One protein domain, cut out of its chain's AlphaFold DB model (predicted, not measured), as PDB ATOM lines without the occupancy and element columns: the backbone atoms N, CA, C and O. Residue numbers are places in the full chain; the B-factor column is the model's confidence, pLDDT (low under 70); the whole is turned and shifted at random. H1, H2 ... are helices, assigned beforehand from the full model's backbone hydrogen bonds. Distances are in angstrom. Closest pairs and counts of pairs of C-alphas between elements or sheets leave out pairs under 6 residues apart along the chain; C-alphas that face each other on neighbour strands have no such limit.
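AT A GLANCE: This is residues 8 to 148 of the 578 residues of the protein "Integrase catalytic domain-containing protein" of Corynebacterium sp. NML 120412 (UniProt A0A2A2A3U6). Two separate helical lobes are joined by one long link without a named element, residues 52 to 64, and a long helical arm sticks out of the second lobe. The first lobe is the hairpin of H1 and H2 with H3 crossing H1; in the second, H5, H6 and residues 118 to 130 of H8 pack on H4, with short H7 at its edge, and residues 134 to 148 of H8 make the free arm. The printed part has 141 residues with eight named helices, H1 to H8 in order, and no named strand: the class is all helix. The whole is loose, with a radius of gyration of the C-alphas of 18.7 A, and flat, spanning 52 by 46 by 20 A.

IN THESE COORDINATES: H1, residues 8 to 18, begins with C-alpha 8 at (2.203, 15.698, -35.435) and is 15.3 A long. H2 is residues 23 to 34, 15.9 A, and H3 residues 40 to 51, 16.8 A. H4, residues 65 to 76, begins with C-alpha 65 at (-22.875, 11.370, -38.570) and is 16.4 A long. H5 is residues 82 to 89, 10.4 A; H6 residues 93 to 103, 15.6 A; H7 residues 107 to 113, 9.8 A. H8, residues 118 to 148, is 44.6 A long and ends with C-alpha 148 at (-31.485, 40.163, -40.931).

HOW THE PARTS SIT: H1 and H2 form a helical hairpin, opposite ways at a shallow tilt of 26 degrees; their closest C-alphas, Ala 13 and Ile 26, are 6.3 A apart. H3 touches H1 about perpendicular, at 86 degrees, with the C-alphas of Val 14 and Val 47 closest at 5.3 A. H2 touches H3 with residues 23 to 27 alone. H3 and H4 are apart. H4 is the hub, touching four helices. It forms a helical hairpin with H5 at a steep tilt of 42 degrees, closest at the C-alphas of Ala 71 and Val 89, 6.0 A. H6 touches H4 about perpendicular, at 89 degrees, with the C-alphas of Val 72 and Thr 100 closest at 5.2 A. H4 and H7 only just touch, with 3 pairs of C-alphas within 8 A, the closest Val 76 and Val 110, 6.0 A. H8 touches H4 with residues 118 to 130 alone, closest at the C-alphas of Ala 73 and Tyr 122, 5.0 A. In each of the eight helices every O i to N i+4 pair is within hydrogen-bond range.

THE WHOLE: The C-alphas farthest apart, Glu 32 and Ala 112, are 54.4 A apart. The printed part has no cut. The link from H3 to H4 is long, 13 residues; the other links are tight. The mean pLDDT of the printed part is 82.3; residues 53 to 55, 57 to 62 and 144 to 148 are under 70.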
ATOM      1  N   GLU A   8       0.860  15.655 -36.008       80.44
ATOM      2  CA  GLU A   8       2.203  15.698 -35.435       80.44
ATOM      3  C   GLU A   8       2.260  16.747 -34.318       80.44
ATOM      4  O   GLU A   8       2.817  16.539 -33.246       80.44
ATOM      5  N   ILE A   9       1.567  17.864 -34.534       85.12
ATOM      6  CA  ILE A   9       1.451  18.967 -33.570       85.12
ATOM      7  C   ILE A   9       0.520  18.587 -32.429       85.12
ATOM      8  O   ILE A   9       0.739  18.956 -31.276       85.12
ATOM      9  N   ARG A  10      -0.485  17.780 -32.782       86.12
ATOM     10  CA  ARG A  10      -1.343  16.982 -31.905       86.12
ATOM     11  C   ARG A  10      -0.525  16.297 -30.817       86.12
ATOM     12  O   ARG A  10      -0.730  16.480 -29.620       86.12
ATOM     13  N   GLU A  11       0.389  15.475 -31.316       86.06
ATOM     14  CA  GLU A  11       1.247  14.566 -30.564       86.06
ATOM     15  C   GLU A  11       2.245  15.356 -29.715       86.06
ATOM     16  O   GLU A  11       2.241  15.205 -28.497       86.06
ATOM     17  N   GLN A  12       2.956  16.321 -30.306       88.44
ATOM     18  CA  GLN A  12       3.902  17.182 -29.584       88.44
ATOM     19  C   GLN A  12       3.253  17.978 -28.445       88.44
ATOM     20  O   GLN A  12       3.837  18.120 -27.372       88.44
ATOM     21  N   ALA A  13       2.038  18.501 -28.649       87.56
ATOM     22  CA  ALA A  13       1.308  19.216 -27.602       87.56
ATOM     23  C   ALA A  13       0.993  18.314 -26.403       87.56
ATOM     24  O   ALA A  13       0.988  18.773 -25.260       87.56
ATOM     25  N   VAL A  14       0.710  17.036 -26.662       88.00
ATOM     26  CA  VAL A  14       0.431  16.056 -25.614       88.00
ATOM     27  C   VAL A  14       1.705  15.582 -24.940       88.00
ATOM     28  O   VAL A  14       1.714  15.498 -23.716       88.00
ATOM     29  N   ASP A  15       2.768  15.325 -25.694       90.44
ATOM     30  CA  ASP A  15       4.048  14.903 -25.127       90.44
ATOM     31  C   ASP A  15       4.582  15.993 -24.176       90.44
ATOM     32  O   ASP A  15       4.850  15.710 -23.011       90.44
ATOM     33  N   LYS A  16       4.518  17.274 -24.573       89.94
ATOM     34  CA  LYS A  16       4.839  18.417 -23.691       89.94
ATOM     35  C   LYS A  16       3.963  18.489 -22.439       89.94
ATOM     36  O   LYS A  16       4.430  18.890 -21.375       89.94
ATOM     37  N   PHE A  17       2.684  18.123 -22.543       90.88
ATOM     38  CA  PHE A  17       1.809  18.042 -21.371       90.88
ATOM     39  C   PHE A  17       2.229  16.919 -20.418       90.88
ATOM     40  O   PHE A  17       2.199  17.103 -19.203       90.88
ATOM     41  N   LEU A  18       2.600  15.756 -20.959       85.88
ATOM     42  CA  LEU A  18       3.060  14.606 -20.177       85.88
ATOM     43  C   LEU A  18       4.429  14.866 -19.526       85.88
ATOM     44  O   LEU A  18       4.653  14.399 -18.415       85.88
ATOM     45  N   GLU A  19       5.270  15.695 -20.146       90.12
ATOM     46  CA  GLU A  19       6.520  16.243 -19.584       90.12
ATOM     47  C   GLU A  19       6.290  17.300 -18.479       90.12
ATOM     48  O   GLU A  19       7.240  17.862 -17.938       90.12
ATOM     49  N   GLY A  20       5.033  17.590 -18.118       87.44
ATOM     50  CA  GLY A  20       4.679  18.477 -17.005       87.44
ATOM     51  C   GLY A  20       4.360  19.922 -17.401       87.44
ATOM     52  O   GLY A  20       4.116  20.756 -16.526       87.44
ATOM     53  N   MET A  21       4.304  20.252 -18.696       88.69
ATOM     54  CA  MET A  21       3.956  21.606 -19.132       88.69
ATOM     55  C   MET A  21       2.461  21.910 -18.887       88.69
ATOM     56  O   MET A  21       1.584  21.193 -19.374       88.69
ATOM     57  N   PRO A  22       2.113  23.011 -18.192       87.56
ATOM     58  CA  PRO A  22       0.719  23.350 -17.926       87.56
ATOM     59  C   PRO A  22      -0.012  23.820 -19.193       87.56
ATOM     60  O   PRO A  22       0.560  24.492 -20.053       87.56
ATOM     61  N   TYR A  23      -1.327  23.570 -19.263       82.44
ATOM     62  CA  TYR A  23      -2.182  23.888 -20.423       82.44
ATOM     63  C   TYR A  23      -2.015  25.308 -20.986       82.44
ATOM     64  O   TYR A  23      -2.107  25.503 -22.197       82.44
ATOM     65  N   LYS A  24      -1.788  26.306 -20.120       83.69
ATOM     66  CA  LYS A  24      -1.598  27.704 -20.533       83.69
ATOM     67  C   LYS A  24      -0.371  27.857 -21.439       83.69
ATOM     68  O   LYS A  24      -0.502  28.446 -22.505       83.69
ATOM     69  N   ARG A  25       0.758  27.256 -21.045       86.25
ATOM     70  CA  ARG A  25       2.040  27.308 -21.763       86.25
ATOM     71  C   ARG A  25       2.005  26.530 -23.076       86.25
ATOM     72  O   ARG A  25       2.563  26.997 -24.056       86.25
ATOM     73  N   ILE A  26       1.283  25.410 -23.126       87.44
ATOM     74  CA  ILE A  26       1.044  24.672 -24.379       87.44
ATOM     75  C   ILE A  26       0.212  25.517 -25.349       87.44
ATOM     76  O   ILE A  26       0.487  25.546 -26.544       87.44
ATOM     77  N   GLY A  27      -0.800  26.225 -24.835       84.56
ATOM     78  CA  GLY A  27      -1.596  27.158 -25.628       84.56
ATOM     79  C   GLY A  27      -0.766  28.311 -26.194       84.56
ATOM     80  O   GLY A  27      -0.898  28.602 -27.377       84.56
ATOM     81  N   ASP A  28       0.094  28.921 -25.371       85.25
ATOM     82  CA  ASP A  28       1.018  29.983 -25.798       85.25
ATOM     83  C   ASP A  28       1.998  29.464 -26.870       85.25
ATOM     84  O   ASP A  28       2.136  30.067 -27.929       85.25
ATOM     85  N   TRP A  29       2.587  28.282 -26.657       90.12
ATOM     86  CA  TRP A  29       3.499  27.637 -27.610       90.12
ATOM     87  C   TRP A  29       2.840  27.337 -28.966       90.12
ATOM     88  O   TRP A  29       3.435  27.590 -30.015       90.12
ATOM     89  N   LEU A  30       1.605  26.823 -28.970       85.25
ATOM     90  CA  LEU A  30       0.858  26.555 -30.205       85.25
ATOM     91  C   LEU A  30       0.451  27.844 -30.926       85.25
ATOM     92  O   LEU A  30       0.444  27.884 -32.154       85.25
ATOM     93  N   GLU A  31       0.154  28.908 -30.183       86.88
ATOM     94  CA  GLU A  31      -0.143  30.223 -30.750       86.88
ATOM     95  C   GLU A  31       1.097  30.866 -31.390       86.88
ATOM     96  O   GLU A  31       0.995  31.429 -32.480       86.88
ATOM     97  N   GLU A  32       2.269  30.726 -30.770       83.69
ATOM     98  CA  GLU A  32       3.546  31.208 -31.309       83.69
ATOM     99  C   GLU A  32       4.022  30.387 -32.515       83.69
ATOM    100  O   GLU A  32       4.460  30.961 -33.509       83.69
ATOM    101  N   SER A  33       3.880  29.060 -32.459       78.50
ATOM    102  CA  SER A  33       4.398  28.151 -33.492       78.50
ATOM    103  C   SER A  33       3.452  27.984 -34.689       78.50
ATOM    104  O   SER A  33       3.912  27.776 -35.808       78.50
ATOM    105  N   TYR A  34       2.131  28.082 -34.478       77.25
ATOM    106  CA  TYR A  34       1.103  27.814 -35.502       77.25
ATOM    107  C   TYR A  34       0.131  28.977 -35.728       77.25
ATOM    108  O   TYR A  34      -0.804  28.859 -36.523       77.25
ATOM    109  N   GLY A  35       0.307  30.107 -35.033       74.69
ATOM    110  CA  GLY A  35      -0.545  31.291 -35.183       74.69
ATOM    111  C   GLY A  35      -1.987  31.095 -34.701       74.69
ATOM    112  O   GLY A  35      -2.846  31.933 -34.982       74.69
ATOM    113  N   GLN A  36      -2.281  29.980 -34.021       77.94
ATOM    114  CA  GLN A  36      -3.619  29.605 -33.567       77.94
ATOM    115  C   GLN A  36      -3.554  29.020 -32.156       77.94
ATOM    116  O   GLN A  36      -2.807  28.082 -31.892       77.94
ATOM    117  N   ARG A  37      -4.390  29.537 -31.251       82.88
ATOM    118  CA  ARG A  37      -4.475  29.063 -29.866       82.88
ATOM    119  C   ARG A  37      -5.614  28.048 -29.702       82.88
ATOM    120  O   ARG A  37      -6.775  28.423 -29.894       82.88
ATOM    121  N   PRO A  38      -5.355  26.780 -29.332       78.38
ATOM    122  CA  PRO A  38      -6.429  25.841 -29.023       78.38
ATOM    123  C   PRO A  38      -7.083  26.158 -27.673       78.38
ATOM    124  O   PRO A  38      -6.469  26.719 -26.764       78.38
ATOM    125  N   SER A  39      -8.340  25.740 -27.509       76.31
ATOM    126  CA  SER A  39      -9.006  25.811 -26.205       76.31
ATOM    127  C   SER A  39      -8.386  24.814 -25.216       76.31
ATOM    128  O   SER A  39      -7.911  23.746 -25.612       76.31
ATOM    129  N   ARG A  40      -8.465  25.100 -23.909       78.19
ATOM    130  CA  ARG A  40      -8.039  24.159 -22.852       78.19
ATOM    131  C   ARG A  40      -8.717  22.790 -22.994       78.19
ATOM    132  O   ARG A  40      -8.073  21.762 -22.813       78.19
ATOM    133  N   SER A  41      -9.996  22.778 -23.369       72.44
ATOM    134  CA  SER A  41     -10.779  21.559 -23.605       72.44
ATOM    135  C   SER A  41     -10.256  20.740 -24.788       72.44
ATOM    136  O   SER A  41     -10.308  19.514 -24.756       72.44
ATOM    137  N   THR A  42      -9.720  21.405 -25.814       77.62
ATOM    138  CA  THR A  42      -9.117  20.769 -26.991       77.62
ATOM    139  C   THR A  42      -7.830  20.032 -26.617       77.62
ATOM    140  O   THR A  42      -7.691  18.856 -26.933       77.62
ATOM    141  N   VAL A  43      -6.934  20.680 -25.866       80.31
ATOM    142  CA  VAL A  43      -5.696  20.038 -25.388       80.31
ATOM    143  C   VAL A  43      -6.012  18.910 -24.397       80.31
ATOM    144  O   VAL A  43      -5.419  17.839 -24.460       80.31
ATOM    145  N   GLY A  44      -7.005  19.096 -23.519       80.56
ATOM    146  CA  GLY A  44      -7.469  18.044 -22.606       80.56
ATOM    147  C   GLY A  44      -8.019  16.802 -23.322       80.56
ATOM    148  O   GLY A  44      -7.771  15.679 -22.879       80.56
ATOM    149  N   LEU A  45      -8.721  16.985 -24.447       77.06
ATOM    150  CA  LEU A  45      -9.179  15.883 -25.298       77.06
ATOM    151  C   LEU A  45      -7.994  15.101 -25.873       77.06
ATOM    152  O   LEU A  45      -7.990  13.874 -25.801       77.06
ATOM    153  N   TRP A  46      -6.986  15.802 -26.393       85.19
ATOM    154  CA  TRP A  46      -5.798  15.181 -26.974       85.19
ATOM    155  C   TRP A  46      -5.032  14.323 -25.965       85.19
ATOM    156  O   TRP A  46      -4.726  13.161 -26.230       85.19
ATOM    157  N   VAL A  47      -4.808  14.856 -24.763       83.38
ATOM    158  CA  VAL A  47      -4.141  14.128 -23.673       83.38
ATOM    159  C   VAL A  47      -4.909  12.858 -23.308       83.38
ATOM    160  O   VAL A  47      -4.311  11.796 -23.142       83.38
ATOM    161  N   ARG A  48      -6.243  12.939 -23.216       79.06
ATOM    162  CA  ARG A  48      -7.086  11.768 -22.951       79.06
ATOM    163  C   ARG A  48      -6.970  10.735 -24.076       79.06
ATOM    164  O   ARG A  48      -6.832   9.555 -23.787       79.06
ATOM    165  N   GLN A  49      -6.985  11.165 -25.338       78.88
ATOM    166  CA  GLN A  49      -6.843  10.267 -26.489       78.88
ATOM    167  C   GLN A  49      -5.508   9.512 -26.461       78.88
ATOM    168  O   GLN A  49      -5.512   8.292 -26.597       78.88
ATOM    169  N   ARG A  50      -4.394  10.197 -26.169       82.62
ATOM    170  CA  ARG A  50      -3.065   9.573 -26.043       82.62
ATOM    171  C   ARG A  50      -2.984   8.573 -24.888       82.62
ATOM    172  O   ARG A  50      -2.481   7.475 -25.088       82.62
ATOM    173  N   ARG A  51      -3.521   8.911 -23.709       78.38
ATOM    174  CA  ARG A  51      -3.538   8.012 -22.533       78.38
ATOM    175  C   ARG A  51      -4.297   6.705 -22.771       78.38
ATOM    176  O   ARG A  51      -4.018   5.720 -22.104       78.38
ATOM    177  N   HIS A  52      -5.237   6.700 -23.713       71.44
ATOM    178  CA  HIS A  52      -6.026   5.524 -24.081       71.44
ATOM    179  C   HIS A  52      -5.617   4.924 -25.439       71.44
ATOM    180  O   HIS A  52      -6.398   4.179 -26.025       71.44
ATOM    181  N   GLY A  53      -4.435   5.272 -25.969       67.31
ATOM    182  CA  GLY A  53      -3.900   4.692 -27.207       67.31
ATOM    183  C   GLY A  53      -4.671   5.052 -28.484       67.31
ATOM    184  O   GLY A  53      -4.623   4.303 -29.454       67.31
ATOM    185  N   ARG A  54      -5.406   6.174 -28.506       63.00
ATOM    186  CA  ARG A  54      -6.250   6.583 -29.644       63.00
ATOM    187  C   ARG A  54      -5.599   7.642 -30.537       63.00
ATOM    188  O   ARG A  54      -4.827   8.467 -30.042       63.00
ATOM    189  N   PRO A  55      -5.992   7.712 -31.825       66.44
ATOM    190  CA  PRO A  55      -5.593   8.797 -32.712       66.44
ATOM    191  C   PRO A  55      -6.104  10.144 -32.197       66.44
ATOM    192  O   PRO A  55      -7.274  10.300 -31.836       66.44
ATOM    193  N   LEU A  56      -5.230  11.145 -32.207       72.19
ATOM    194  CA  LEU A  56      -5.572  12.498 -31.785       72.19
ATOM    195  C   LEU A  56      -6.540  13.104 -32.803       72.19
ATOM    196  O   LEU A  56      -6.250  13.109 -33.999       72.19
ATOM    197  N   SER A  57      -7.690  13.622 -32.366       64.00
ATOM    198  CA  SER A  57      -8.722  14.212 -33.243       64.00
ATOM    199  C   SER A  57      -8.686  15.747 -33.221       64.00
ATOM    200  O   SER A  57      -8.256  16.325 -32.224       64.00
ATOM    201  N   PRO A  58      -9.075  16.454 -34.301       55.22
ATOM    202  CA  PRO A  58      -8.758  17.879 -34.432       55.22
ATOM    203  C   PRO A  58      -9.531  18.777 -33.463       55.22
ATOM    204  O   PRO A  58      -8.990  19.802 -33.058       55.22
ATOM    205  N   GLN A  59     -10.769  18.423 -33.073       57.28
ATOM    206  CA  GLN A  59     -11.614  19.257 -32.201       57.28
ATOM    207  C   GLN A  59     -12.602  18.467 -31.328       57.28
ATOM    208  O   GLN A  59     -13.101  17.424 -31.756       57.28
ATOM    209  N   PRO A  60     -12.987  19.001 -30.151       50.09
ATOM    210  CA  PRO A  60     -14.166  18.549 -29.426       50.09
ATOM    211  C   PRO A  60     -15.433  19.058 -30.130       50.09
ATOM    212  O   PRO A  60     -15.659  20.265 -30.192       50.09
ATOM    213  N   GLY A  61     -16.295  18.159 -30.614       56.91
ATOM    214  CA  GLY A  61     -17.720  18.488 -30.768       56.91
ATOM    215  C   GLY A  61     -18.372  18.386 -32.149       56.91
ATOM    216  O   GLY A  61     -19.554  18.705 -32.249       56.91
ATOM    217  N   MET A  62     -17.709  17.886 -33.189       57.66
ATOM    218  CA  MET A  62     -18.417  17.419 -34.392       57.66
ATOM    219  C   MET A  62     -17.936  16.025 -34.763       57.66
ATOM    220  O   MET A  62     -17.001  15.852 -35.533       57.66
ATOM    221  N   HIS A  63     -18.593  15.026 -34.183       72.81
ATOM    222  CA  HIS A  63     -18.457  13.649 -34.639       72.81
ATOM    223  C   HIS A  63     -19.114  13.521 -36.015       72.81
ATOM    224  O   HIS A  63     -20.124  14.186 -36.286       72.81
ATOM    225  N   ALA A  64     -18.538  12.705 -36.892       77.25
ATOM    226  CA  ALA A  64     -19.157  12.393 -38.172       77.25
ATOM    227  C   ALA A  64     -20.540  11.746 -37.918       77.25
ATOM    228  O   ALA A  64     -20.730  11.130 -36.863       77.25
ATOM    229  N   PRO A  65     -21.555  11.973 -38.772       83.19
ATOM    230  CA  PRO A  65     -22.875  11.370 -38.570       83.19
ATOM    231  C   PRO A  65     -22.794   9.840 -38.475       83.19
ATOM    232  O   PRO A  65     -23.481   9.268 -37.635       83.19
ATOM    233  N   GLU A  66     -21.867   9.232 -39.212       86.44
ATOM    234  CA  GLU A  66     -21.540   7.805 -39.191       86.44
ATOM    235  C   GLU A  66     -21.064   7.371 -37.798       86.44
ATOM    236  O   GLU A  66     -21.579   6.415 -37.236       86.44
ATOM    237  N   THR A  67     -20.161   8.134 -37.170       84.56
ATOM    238  CA  THR A  67     -19.671   7.865 -35.803       84.56
ATOM    239  C   THR A  67     -20.787   7.948 -34.759       84.56
ATOM    240  O   THR A  67     -20.792   7.210 -33.777       84.56
ATOM    241  N   VAL A  68     -21.732   8.877 -34.939       88.88
ATOM    242  CA  VAL A  68     -22.882   9.013 -34.034       88.88
ATOM    243  C   VAL A  68     -23.834   7.834 -34.207       88.88
ATOM    244  O   VAL A  68     -24.299   7.287 -33.210       88.88
ATOM    245  N   ALA A  69     -24.110   7.444 -35.452       90.56
ATOM    246  CA  ALA A  69     -25.003   6.338 -35.747       90.56
ATOM    247  C   ALA A  69     -24.419   4.986 -35.333       90.56
ATOM    248  O   ALA A  69     -25.136   4.205 -34.724       90.56
ATOM    249  N   ASP A  70     -23.124   4.750 -35.554       89.81
ATOM    250  CA  ASP A  70     -22.418   3.534 -35.134       89.81
ATOM    251  C   ASP A  70     -22.465   3.364 -33.607       89.81
ATOM    252  O   ASP A  70     -22.910   2.334 -33.103       89.81
ATOM    253  N   ALA A  71     -22.136   4.414 -32.845       90.50
ATOM    254  CA  ALA A  71     -22.204   4.377 -31.381       90.50
ATOM    255  C   ALA A  71     -23.618   4.107 -30.844       90.50
ATOM    256  O   ALA A  71     -23.787   3.418 -29.838       90.50
ATOM    257  N   VAL A  72     -24.640   4.672 -31.486       92.50
ATOM    258  CA  VAL A  72     -26.031   4.491 -31.061       92.50
ATOM    259  C   VAL A  72     -26.559   3.120 -31.474       92.50
ATOM    260  O   VAL A  72     -27.171   2.460 -30.641       92.50
ATOM    261  N   ALA A  73     -26.265   2.659 -32.689       93.12
ATOM    262  CA  ALA A  73     -26.658   1.338 -33.166       93.12
ATOM    263  C   ALA A  73     -26.046   0.237 -32.295       93.12
ATOM    264  O   ALA A  73     -26.786  -0.590 -31.775       93.12
ATOM    265  N   ARG A  74     -24.741   0.317 -31.987       91.88
ATOM    266  CA  ARG A  74     -24.068  -0.601 -31.047       91.88
ATOM    267  C   ARG A  74     -24.717  -0.605 -29.673       91.88
ATOM    268  O   ARG A  74     -24.736  -1.632 -29.002       91.88
ATOM    269  N   ARG A  75     -25.230   0.543 -29.221       93.06
ATOM    270  CA  ARG A  75     -25.907   0.631 -27.925       93.06
ATOM    271  C   ARG A  75     -27.291   0.001 -27.936       93.06
ATOM    272  O   ARG A  75     -27.673  -0.551 -26.910       93.06
ATOM    273  N   VAL A  76     -28.022   0.126 -29.037       90.75
ATOM    274  CA  VAL A  76     -29.378  -0.414 -29.190       90.75
ATOM    275  C   VAL A  76     -29.341  -1.928 -29.409       90.75
ATOM    276  O   VAL A  76     -30.134  -2.634 -28.803       90.75
ATOM    277  N   THR A  77     -28.379  -2.437 -30.181       90.12
ATOM    278  CA  THR A  77     -28.273  -3.869 -30.516       90.12
ATOM    279  C   THR A  77     -27.402  -4.687 -29.563       90.12
ATOM    280  O   THR A  77     -27.220  -5.884 -29.768       90.12
ATOM    281  N   SER A  78     -26.836  -4.078 -28.514       87.00
ATOM    282  CA  SER A  78     -26.020  -4.805 -27.534       87.00
ATOM    283  C   SER A  78     -26.264  -4.362 -26.093       87.00
ATOM    284  O   SER A  78     -26.671  -3.236 -25.800       87.00
ATOM    285  N   THR A  79     -25.939  -5.255 -25.160       85.94
ATOM    286  CA  THR A  79     -25.960  -5.001 -23.711       85.94
ATOM    287  C   THR A  79     -24.667  -4.357 -23.197       85.94
ATOM    288  O   THR A  79     -24.500  -4.182 -21.990       85.94
ATOM    289  N   GLN A  80     -23.746  -3.975 -24.091       88.12
ATOM    290  CA  GLN A  80     -22.476  -3.364 -23.708       88.12
ATOM    291  C   GLN A  80     -22.689  -2.024 -22.990       88.12
ATOM    292  O   GLN A  80     -23.603  -1.249 -23.285       88.12
ATOM    293  N   SER A  81     -21.805  -1.724 -22.034       90.12
ATOM    294  CA  SER A  81     -21.868  -0.463 -21.299       90.12
ATOM    295  C   SER A  81     -21.534   0.726 -22.210       90.12
ATOM    296  O   SER A  81     -20.763   0.619 -23.164       90.12
ATOM    297  N   PHE A  82     -22.056   1.913 -21.878       87.62
ATOM    298  CA  PHE A  82     -21.732   3.149 -22.606       87.62
ATOM    299  C   PHE A  82     -20.226   3.459 -22.627       87.62
ATOM    300  O   PHE A  82     -19.761   4.154 -23.528       87.62
ATOM    301  N   ALA A  83     -19.474   2.980 -21.630       77.25
ATOM    302  CA  ALA A  83     -18.021   3.107 -21.582       77.25
ATOM    303  C   ALA A  83     -17.353   2.228 -22.644       77.25
ATOM    304  O   ALA A  83     -16.561   2.740 -23.423       77.25
ATOM    305  N   ILE A  84     -17.751   0.957 -22.743       82.44
ATOM    306  CA  ILE A  84     -17.210   0.012 -23.731       82.44
ATOM    307  C   ILE A  84     -17.516   0.481 -25.158       82.44
ATOM    308  O   ILE A  84     -16.626   0.528 -26.003       82.44
ATOM    309  N   ILE A  85     -18.755   0.901 -25.420       85.81
ATOM    310  CA  ILE A  85     -19.161   1.386 -26.747       85.81
ATOM    311  C   ILE A  85     -18.458   2.703 -27.081       85.81
ATOM    312  O   ILE A  85     -17.963   2.890 -28.191       85.81
ATOM    313  N   GLY A  86     -18.375   3.622 -26.113       77.56
ATOM    314  CA  GLY A  86     -17.605   4.852 -26.277       77.56
ATOM    315  C   GLY A  86     -16.139   4.563 -26.595       77.56
ATOM    316  O   GLY A  86     -15.527   5.251 -27.416       77.56
ATOM    317  N   ASP A  87     -15.591   3.501 -26.010       73.44
ATOM    318  CA  ASP A  87     -14.219   3.100 -26.247       73.44
ATOM    319  C   ASP A  87     -13.983   2.523 -27.640       73.44
ATOM    320  O   ASP A  87     -13.047   2.960 -28.312       73.44
ATOM    321  N   GLN A  88     -14.879   1.654 -28.110       79.75
ATOM    322  CA  GLN A  88     -14.842   1.084 -29.460       79.75
ATOM    323  C   GLN A  88     -14.973   2.150 -30.555       79.75
ATOM    324  O   GLN A  88     -14.253   2.107 -31.548       79.75
ATOM    325  N   VAL A  89     -15.868   3.125 -30.368       78.69
ATOM    326  CA  VAL A  89     -16.193   4.134 -31.396       78.69
ATOM    327  C   VAL A  89     -15.326   5.399 -31.276       78.69
ATOM    328  O   VAL A  89     -15.388   6.309 -32.102       78.69
ATOM    329  N   GLY A  90     -14.478   5.494 -30.248       71.44
ATOM    330  CA  GLY A  90     -13.577   6.637 -30.085       71.44
ATOM    331  C   GLY A  90     -14.251   7.895 -29.517       71.44
ATOM    332  O   GLY A  90     -13.792   9.011 -29.770       71.44
ATOM    333  N   VAL A  91     -15.324   7.749 -28.734       75.44
ATOM    334  CA  VAL A  91     -16.143   8.855 -28.206       75.44
ATOM    335  C   VAL A  91     -16.323   8.764 -26.686       75.44
ATOM    336  O   VAL A  91     -16.206   7.706 -26.084       75.44
ATOM    337  N   ALA A  92     -16.605   9.886 -26.020       78.31
ATOM    338  CA  ALA A  92     -16.867   9.860 -24.579       78.31
ATOM    339  C   ALA A  92     -18.169   9.096 -24.270       78.31
ATOM    340  O   ALA A  92     -19.177   9.300 -24.945       78.31
ATOM    341  N   SER A  93     -18.193   8.293 -23.203       78.31
ATOM    342  CA  SER A  93     -19.381   7.525 -22.779       78.31
ATOM    343  C   SER A  93     -20.627   8.396 -22.564       78.31
ATOM    344  O   SER A  93     -21.739   8.023 -22.941       78.31
ATOM    345  N   GLY A  94     -20.440   9.612 -22.039       80.06
ATOM    346  CA  GLY A  94     -21.508  10.608 -21.908       80.06
ATOM    347  C   GLY A  94     -22.094  11.064 -23.251       80.06
ATOM    348  O   GLY A  94     -23.282  11.376 -23.321       80.06
ATOM    349  N   SER A  95     -21.298  11.059 -24.324       86.06
ATOM    350  CA  SER A  95     -21.777  11.340 -25.681       86.06
ATOM    351  C   SER A  95     -22.661  10.210 -26.196       86.06
ATOM    352  O   SER A  95     -23.750  10.501 -26.680       86.06
ATOM    353  N   VAL A  96     -22.250   8.947 -26.017       87.88
ATOM    354  CA  VAL A  96     -23.055   7.773 -26.410       87.88
ATOM    355  C   VAL A  96     -24.408   7.810 -25.710       87.88
ATOM    356  O   VAL A  96     -25.437   7.809 -26.375       87.88
ATOM    357  N   ARG A  97     -24.418   7.980 -24.379       90.56
ATOM    358  CA  ARG A  97     -25.657   8.093 -23.591       90.56
ATOM    359  C   ARG A  97     -26.582   9.188 -24.127       90.56
ATOM    360  O   ARG A  97     -27.770   8.952 -24.318       90.56
ATOM    361  N   LYS A  98     -26.029  10.378 -24.384       90.88
ATOM    362  CA  LYS A  98     -26.781  11.535 -24.885       90.88
ATOM    363  C   LYS A  98     -27.316  11.324 -26.301       90.88
ATOM    364  O   LYS A  98     -28.360  11.876 -26.637       90.88
ATOM    365  N   TRP A  99     -26.591  10.611 -27.157       93.25
ATOM    366  CA  TRP A  99     -27.045  10.318 -28.515       93.25
ATOM    367  C   TRP A  99     -28.121   9.244 -28.518       93.25
ATOM    368  O   TRP A  99     -29.141   9.452 -29.167       93.25
ATOM    369  N   THR A 100     -27.954   8.172 -27.739       91.81
ATOM    370  CA  THR A 100     -28.970   7.122 -27.609       91.81
ATOM    371  C   THR A 100     -30.285   7.721 -27.124       91.81
ATOM    372  O   THR A 100     -31.278   7.604 -27.823       91.81
ATOM    373  N   SER A 101     -30.279   8.505 -26.038       91.94
ATOM    374  CA  SER A 101     -31.507   9.144 -25.534       91.94
ATOM    375  C   SER A 101     -32.122  10.163 -26.498       91.94
ATOM    376  O   SER A 101     -33.288  10.515 -26.373       91.94
ATOM    377  N   ARG A 102     -31.327  10.719 -27.419       92.06
ATOM    378  CA  ARG A 102     -31.790  11.728 -28.380       92.06
ATOM    379  C   ARG A 102     -32.439  11.102 -29.606       92.06
ATOM    380  O   ARG A 102     -33.404  11.659 -30.113       92.06
ATOM    381  N   TYR A 103     -31.841  10.035 -30.125       92.75
ATOM    382  CA  TYR A 103     -32.264   9.406 -31.376       92.75
ATOM    383  C   TYR A 103     -33.177   8.199 -31.143       92.75
ATOM    384  O   TYR A 103     -33.933   7.859 -32.043       92.75
ATOM    385  N   TRP A 104     -33.157   7.620 -29.942       93.12
ATOM    386  CA  TRP A 104     -34.021   6.530 -29.488       93.12
ATOM    387  C   TRP A 104     -34.539   6.834 -28.067       93.12
ATOM    388  O   TRP A 104     -34.020   6.301 -27.085       93.12
ATOM    389  N   PRO A 105     -35.486   7.779 -27.924       90.38
ATOM    390  CA  PRO A 105     -35.977   8.218 -26.618       90.38
ATOM    391  C   PRO A 105     -36.933   7.217 -25.949       90.38
ATOM    392  O   PRO A 105     -37.072   7.254 -24.729       90.38
ATOM    393  N   ASP A 106     -37.590   6.355 -26.728       90.50
ATOM    394  CA  ASP A 106     -38.592   5.403 -26.249       90.50
ATOM    395  C   ASP A 106     -37.957   4.039 -25.931       90.50
ATOM    396  O   ASP A 106     -37.315   3.410 -26.773       90.50
ATOM    397  N   ALA A 107     -38.143   3.573 -24.696       84.06
ATOM    398  CA  ALA A 107     -37.598   2.307 -24.223       84.06
ATOM    399  C   ALA A 107     -38.236   1.083 -24.902       84.06
ATOM    400  O   ALA A 107     -37.548   0.080 -25.090       84.06
ATOM    401  N   GLN A 108     -39.515   1.157 -25.289       85.69
ATOM    402  CA  GLN A 108     -40.190   0.069 -26.006       85.69
ATOM    403  C   GLN A 108     -39.644  -0.059 -27.430       85.69
ATOM    404  O   GLN A 108     -39.381  -1.162 -27.907       85.69
ATOM    405  N   GLU A 109     -39.382   1.079 -28.070       88.00
ATOM    406  CA  GLU A 109     -38.778   1.155 -29.400       88.00
ATOM    407  C   GLU A 109     -37.348   0.590 -29.406       88.00
ATOM    408  O   GLU A 109     -36.976  -0.172 -30.296       88.00
ATOM    409  N   VAL A 110     -36.560   0.906 -28.371       86.00
ATOM    410  CA  VAL A 110     -35.215   0.338 -28.179       86.00
ATOM    411  C   VAL A 110     -35.275  -1.176 -27.980       86.00
ATOM    412  O   VAL A 110     -34.454  -1.887 -28.551       86.00
ATOM    413  N   ALA A 111     -36.234  -1.679 -27.197       84.88
ATOM    414  CA  ALA A 111     -36.391  -3.114 -26.961       84.88
ATOM    415  C   ALA A 111     -36.780  -3.874 -28.241       84.88
ATOM    416  O   ALA A 111     -36.234  -4.943 -28.505       84.88
ATOM    417  N   ALA A 112     -37.662  -3.301 -29.066       86.19
ATOM    418  CA  ALA A 112     -38.010  -3.865 -30.369       86.19
ATOM    419  C   ALA A 112     -36.803  -3.864 -31.326       86.19
ATOM    420  O   ALA A 112     -36.488  -4.883 -31.940       86.19
ATOM    421  N   ALA A 113     -36.073  -2.748 -31.399       87.00
ATOM    422  CA  ALA A 113     -34.904  -2.613 -32.264       87.00
ATOM    423  C   ALA A 113     -33.692  -3.439 -31.810       87.00
ATOM    424  O   ALA A 113     -32.828  -3.741 -32.628       87.00
ATOM    425  N   ALA A 114     -33.629  -3.854 -30.542       87.00
ATOM    426  CA  ALA A 114     -32.576  -4.738 -30.045       87.00
ATOM    427  C   ALA A 114     -32.582  -6.123 -30.721       87.00
ATOM    428  O   ALA A 114     -31.555  -6.798 -30.716       87.00
ATOM    429  N   SER A 115     -33.715  -6.530 -31.308       86.56
ATOM    430  CA  SER A 115     -33.856  -7.798 -32.041       86.56
ATOM    431  C   SER A 115     -33.522  -7.683 -33.535       86.56
ATOM    432  O   SER A 115     -33.522  -8.694 -34.235       86.56
ATOM    433  N   LEU A 116     -33.252  -6.473 -34.039       90.31
ATOM    434  CA  LEU A 116     -32.905  -6.233 -35.440       90.31
ATOM    435  C   LEU A 116     -31.391  -6.379 -35.681       90.31
ATOM    436  O   LEU A 116     -30.588  -6.144 -34.770       90.31
ATOM    437  N   PRO A 117     -30.965  -6.708 -36.916       91.81
ATOM    438  CA  PRO A 117     -29.559  -6.680 -37.299       91.81
ATOM    439  C   PRO A 117     -28.938  -5.292 -37.106       91.81
ATOM    440  O   PRO A 117     -29.586  -4.260 -37.295       91.81
ATOM    441  N   PHE A 118     -27.640  -5.264 -36.794       90.50
ATOM    442  CA  PHE A 118     -26.890  -4.021 -36.594       90.50
ATOM    443  C   PHE A 118     -27.037  -3.036 -37.763       90.50
ATOM    444  O   PHE A 118     -27.274  -1.852 -37.525       90.50
ATOM    445  N   ASP A 119     -26.946  -3.523 -39.001       85.88
ATOM    446  CA  ASP A 119     -26.993  -2.682 -40.202       85.88
ATOM    447  C   ASP A 119     -28.344  -1.971 -40.368       85.88
ATOM    448  O   ASP A 119     -28.396  -0.816 -40.799       85.88
ATOM    449  N   GLU A 120     -29.436  -2.617 -39.958       90.44
ATOM    450  CA  GLU A 120     -30.785  -2.055 -40.026       90.44
ATOM    451  C   GLU A 120     -30.973  -0.950 -38.978       90.44
ATOM    452  O   GLU A 120     -31.386   0.170 -39.296       90.44
ATOM    453  N   VAL A 121     -30.552  -1.205 -37.736       91.12
ATOM    454  CA  VAL A 121     -30.569  -0.195 -36.667       91.12
ATOM    455  C   VAL A 121     -29.631   0.971 -36.990       91.12
ATOM    456  O   VAL A 121     -29.956   2.132 -36.705       91.12
ATOM    457  N   TYR A 122     -28.486   0.700 -37.618       92.69
ATOM    458  CA  TYR A 122     -27.558   1.719 -38.100       92.69
ATOM    459  C   TYR A 122     -28.192   2.599 -39.179       92.69
ATOM    460  O   TYR A 122     -28.124   3.826 -39.064       92.69
ATOM    461  N   ALA A 123     -28.866   2.013 -40.174       88.81
ATOM    462  CA  ALA A 123     -29.551   2.754 -41.233       88.81
ATOM    463  C   ALA A 123     -30.658   3.667 -40.672       88.81
ATOM    464  O   ALA A 123     -30.666   4.872 -40.951       88.81
ATOM    465  N   ILE A 124     -31.516   3.131 -39.795       90.69
ATOM    466  CA  ILE A 124     -32.572   3.896 -39.107       90.69
ATOM    467  C   ILE A 124     -31.956   5.056 -38.315       90.69
ATOM    468  O   ILE A 124     -32.414   6.202 -38.368       90.69
ATOM    469  N   THR A 125     -30.875   4.784 -37.586       92.62
ATOM    470  CA  THR A 125     -30.196   5.803 -36.785       92.62
ATOM    471  C   THR A 125     -29.536   6.872 -37.665       92.62
ATOM    472  O   THR A 125     -29.632   8.063 -37.354       92.62
ATOM    473  N   MET A 126     -28.916   6.492 -38.786       92.38
ATOM    474  CA  MET A 126     -28.320   7.420 -39.754       92.38
ATOM    475  C   MET A 126     -29.353   8.376 -40.350       92.38
ATOM    476  O   MET A 126     -29.077   9.576 -40.484       92.38
ATOM    477  N   GLU A 127     -30.554   7.888 -40.654       89.75
ATOM    478  CA  GLU A 127     -31.645   8.729 -41.141       89.75
ATOM    479  C   GLU A 127     -32.075   9.756 -40.079       89.75
ATOM    480  O   GLU A 127     -32.152  10.960 -40.360       89.75
ATOM    481  N   ARG A 128     -32.250   9.321 -38.821       93.06
ATOM    482  CA  ARG A 128     -32.592  10.204 -37.688       93.06
ATOM    483  C   ARG A 128     -31.528  11.279 -37.451       93.06
ATOM    484  O   ARG A 128     -31.857  12.459 -37.284       93.06
ATOM    485  N   VAL A 129     -30.247  10.902 -37.481       89.25
ATOM    486  CA  VAL A 129     -29.111  11.833 -37.342       89.25
ATOM    487  C   VAL A 129     -29.099  12.848 -38.487       89.25
ATOM    488  O   VAL A 129     -28.917  14.051 -38.255       89.25
ATOM    489  N   SER A 130     -29.332  12.393 -39.717       85.38
ATOM    490  CA  SER A 130     -29.361  13.241 -40.912       85.38
ATOM    491  C   SER A 130     -30.519  14.243 -40.880       85.38
ATOM    492  O   SER A 130     -30.316  15.431 -41.157       85.38
ATOM    493  N   LYS A 131     -31.711  13.802 -40.456       87.12
ATOM    494  CA  LYS A 131     -32.903  14.646 -40.285       87.12
ATOM    495  C   LYS A 131     -32.700  15.724 -39.214       87.12
ATOM    496  O   LYS A 131     -32.948  16.901 -39.479       87.12
ATOM    497  N   ASP A 132     -32.165  15.374 -38.039       84.94
ATOM    498  CA  ASP A 132     -31.854  16.342 -36.968       84.94
ATOM    499  C   ASP A 132     -30.832  17.398 -37.428       84.94
ATOM    500  O   ASP A 132     -30.990  18.595 -37.164       84.94
ATOM    501  N   ARG A 133     -29.801  16.989 -38.181       83.81
ATOM    502  CA  ARG A 133     -28.812  17.923 -38.746       83.81
ATOM    503  C   ARG A 133     -29.421  18.858 -39.786       83.81
ATOM    504  O   ARG A 133     -29.103  20.048 -39.760       83.81
ATOM    505  N   ARG A 134     -30.289  18.353 -40.668       81.44
ATOM    506  CA  ARG A 134     -31.013  19.171 -41.655       81.44
ATOM    507  C   ARG A 134     -31.865  20.226 -40.946       81.44
ATOM    508  O   ARG A 134     -31.685  21.412 -41.203       81.44
ATOM    509  N   ASN A 135     -32.647  19.821 -39.946       82.31
ATOM    510  CA  ASN A 135     -33.484  20.724 -39.151       82.31
ATOM    511  C   ASN A 135     -32.675  21.800 -38.414       82.31
ATOM    512  O   ASN A 135     -33.087  22.958 -38.361       82.31
ATOM    513  N   LYS A 136     -31.505  21.455 -37.860       80.19
ATOM    514  CA  LYS A 136     -30.611  22.439 -37.225       80.19
ATOM    515  C   LYS A 136     -30.065  23.461 -38.221       80.19
ATOM    516  O   LYS A 136     -30.018  24.639 -37.875       80.19
ATOM    517  N   ARG A 137     -29.693  23.041 -39.438       78.69
ATOM    518  CA  ARG A 137     -29.258  23.960 -40.508       78.69
ATOM    519  C   ARG A 137     -30.385  24.903 -40.912       78.69
ATOM    520  O   ARG A 137     -30.159  26.108 -40.945       78.69
ATOM    521  N   THR A 138     -31.593  24.383 -41.117       80.62
ATOM    522  CA  THR A 138     -32.772  25.194 -41.450       80.62
ATOM    523  C   THR A 138     -33.096  26.193 -40.340       80.62
ATOM    524  O   THR A 138     -33.233  27.378 -40.609       80.62
ATOM    525  N   LYS A 139     -33.115  25.767 -39.068       80.69
ATOM    526  CA  LYS A 139     -33.319  26.678 -37.924       80.69
ATOM    527  C   LYS A 139     -32.220  27.736 -37.811       80.69
ATOM    528  O   LYS A 139     -32.498  28.866 -37.428       80.69
ATOM    529  N   GLN A 140     -30.971  27.393 -38.121       74.62
ATOM    530  CA  GLN A 140     -29.874  28.360 -38.139       74.62
ATOM    531  C   GLN A 140     -30.044  29.382 -39.268       74.62
ATOM    532  O   GLN A 140     -29.864  30.571 -39.022       74.62
ATOM    533  N   GLN A 141     -30.418  28.940 -40.472       72.00
ATOM    534  CA  GLN A 141     -30.736  29.824 -41.595       72.00
ATOM    535  C   GLN A 141     -31.916  30.739 -41.264       72.00
ATOM    536  O   GLN A 141     -31.808  31.941 -41.481       72.00
ATOM    537  N   GLN A 142     -32.970  30.204 -40.641       74.38
ATOM    538  CA  GLN A 142     -34.113  30.993 -40.189       74.38
ATOM    539  C   GLN A 142     -33.688  32.050 -39.169       74.38
ATOM    540  O   GLN A 142     -33.968  33.217 -39.369       74.38
ATOM    541  N   ARG A 143     -32.895  31.704 -38.147       70.81
ATOM    542  CA  ARG A 143     -32.391  32.693 -37.170       70.81
ATOM    543  C   ARG A 143     -31.512  33.770 -37.807       70.81
ATOM    544  O   ARG A 143     -31.492  34.898 -37.326       70.81
ATOM    545  N   ILE A 144     -30.750  33.430 -38.847       65.06
ATOM    546  CA  ILE A 144     -29.958  34.403 -39.611       65.06
ATOM    547  C   ILE A 144     -30.887  35.322 -40.413       65.06
ATOM    548  O   ILE A 144     -30.673  36.531 -40.398       65.06
ATOM    549  N   ALA A 145     -31.918  34.769 -41.055       64.81
ATOM    550  CA  ALA A 145     -32.935  35.525 -41.780       64.81
ATOM    551  C   ALA A 145     -33.746  36.428 -40.837       64.81
ATOM    552  O   ALA A 145     -33.864  37.618 -41.096       64.81
ATOM    553  N   ASP A 146     -34.196  35.916 -39.692       65.44
ATOM    554  CA  ASP A 146     -34.898  36.674 -38.655       65.44
ATOM    555  C   ASP A 146     -34.012  37.793 -38.104       65.44
ATOM    556  O   ASP A 146     -34.472  38.912 -37.937       65.44
ATOM    557  N   LYS A 147     -32.717  37.542 -37.878       61.06
ATOM    558  CA  LYS A 147     -31.764  38.581 -37.454       61.06
ATOM    559  C   LYS A 147     -31.540  39.641 -38.535       61.06
ATOM    560  O   LYS A 147     -31.306  40.801 -38.211       61.06
ATOM    561  N   HIS A 148     -31.578  39.244 -39.803       54.38
ATOM    562  CA  HIS A 148     -31.485  40.163 -40.931       54.38
ATOM    563  C   HIS A 148     -32.768  40.998 -41.078       54.38
ATOM    564  O   HIS A 148     -32.688  42.189 -41.361       54.38
TER     565      HIS A 148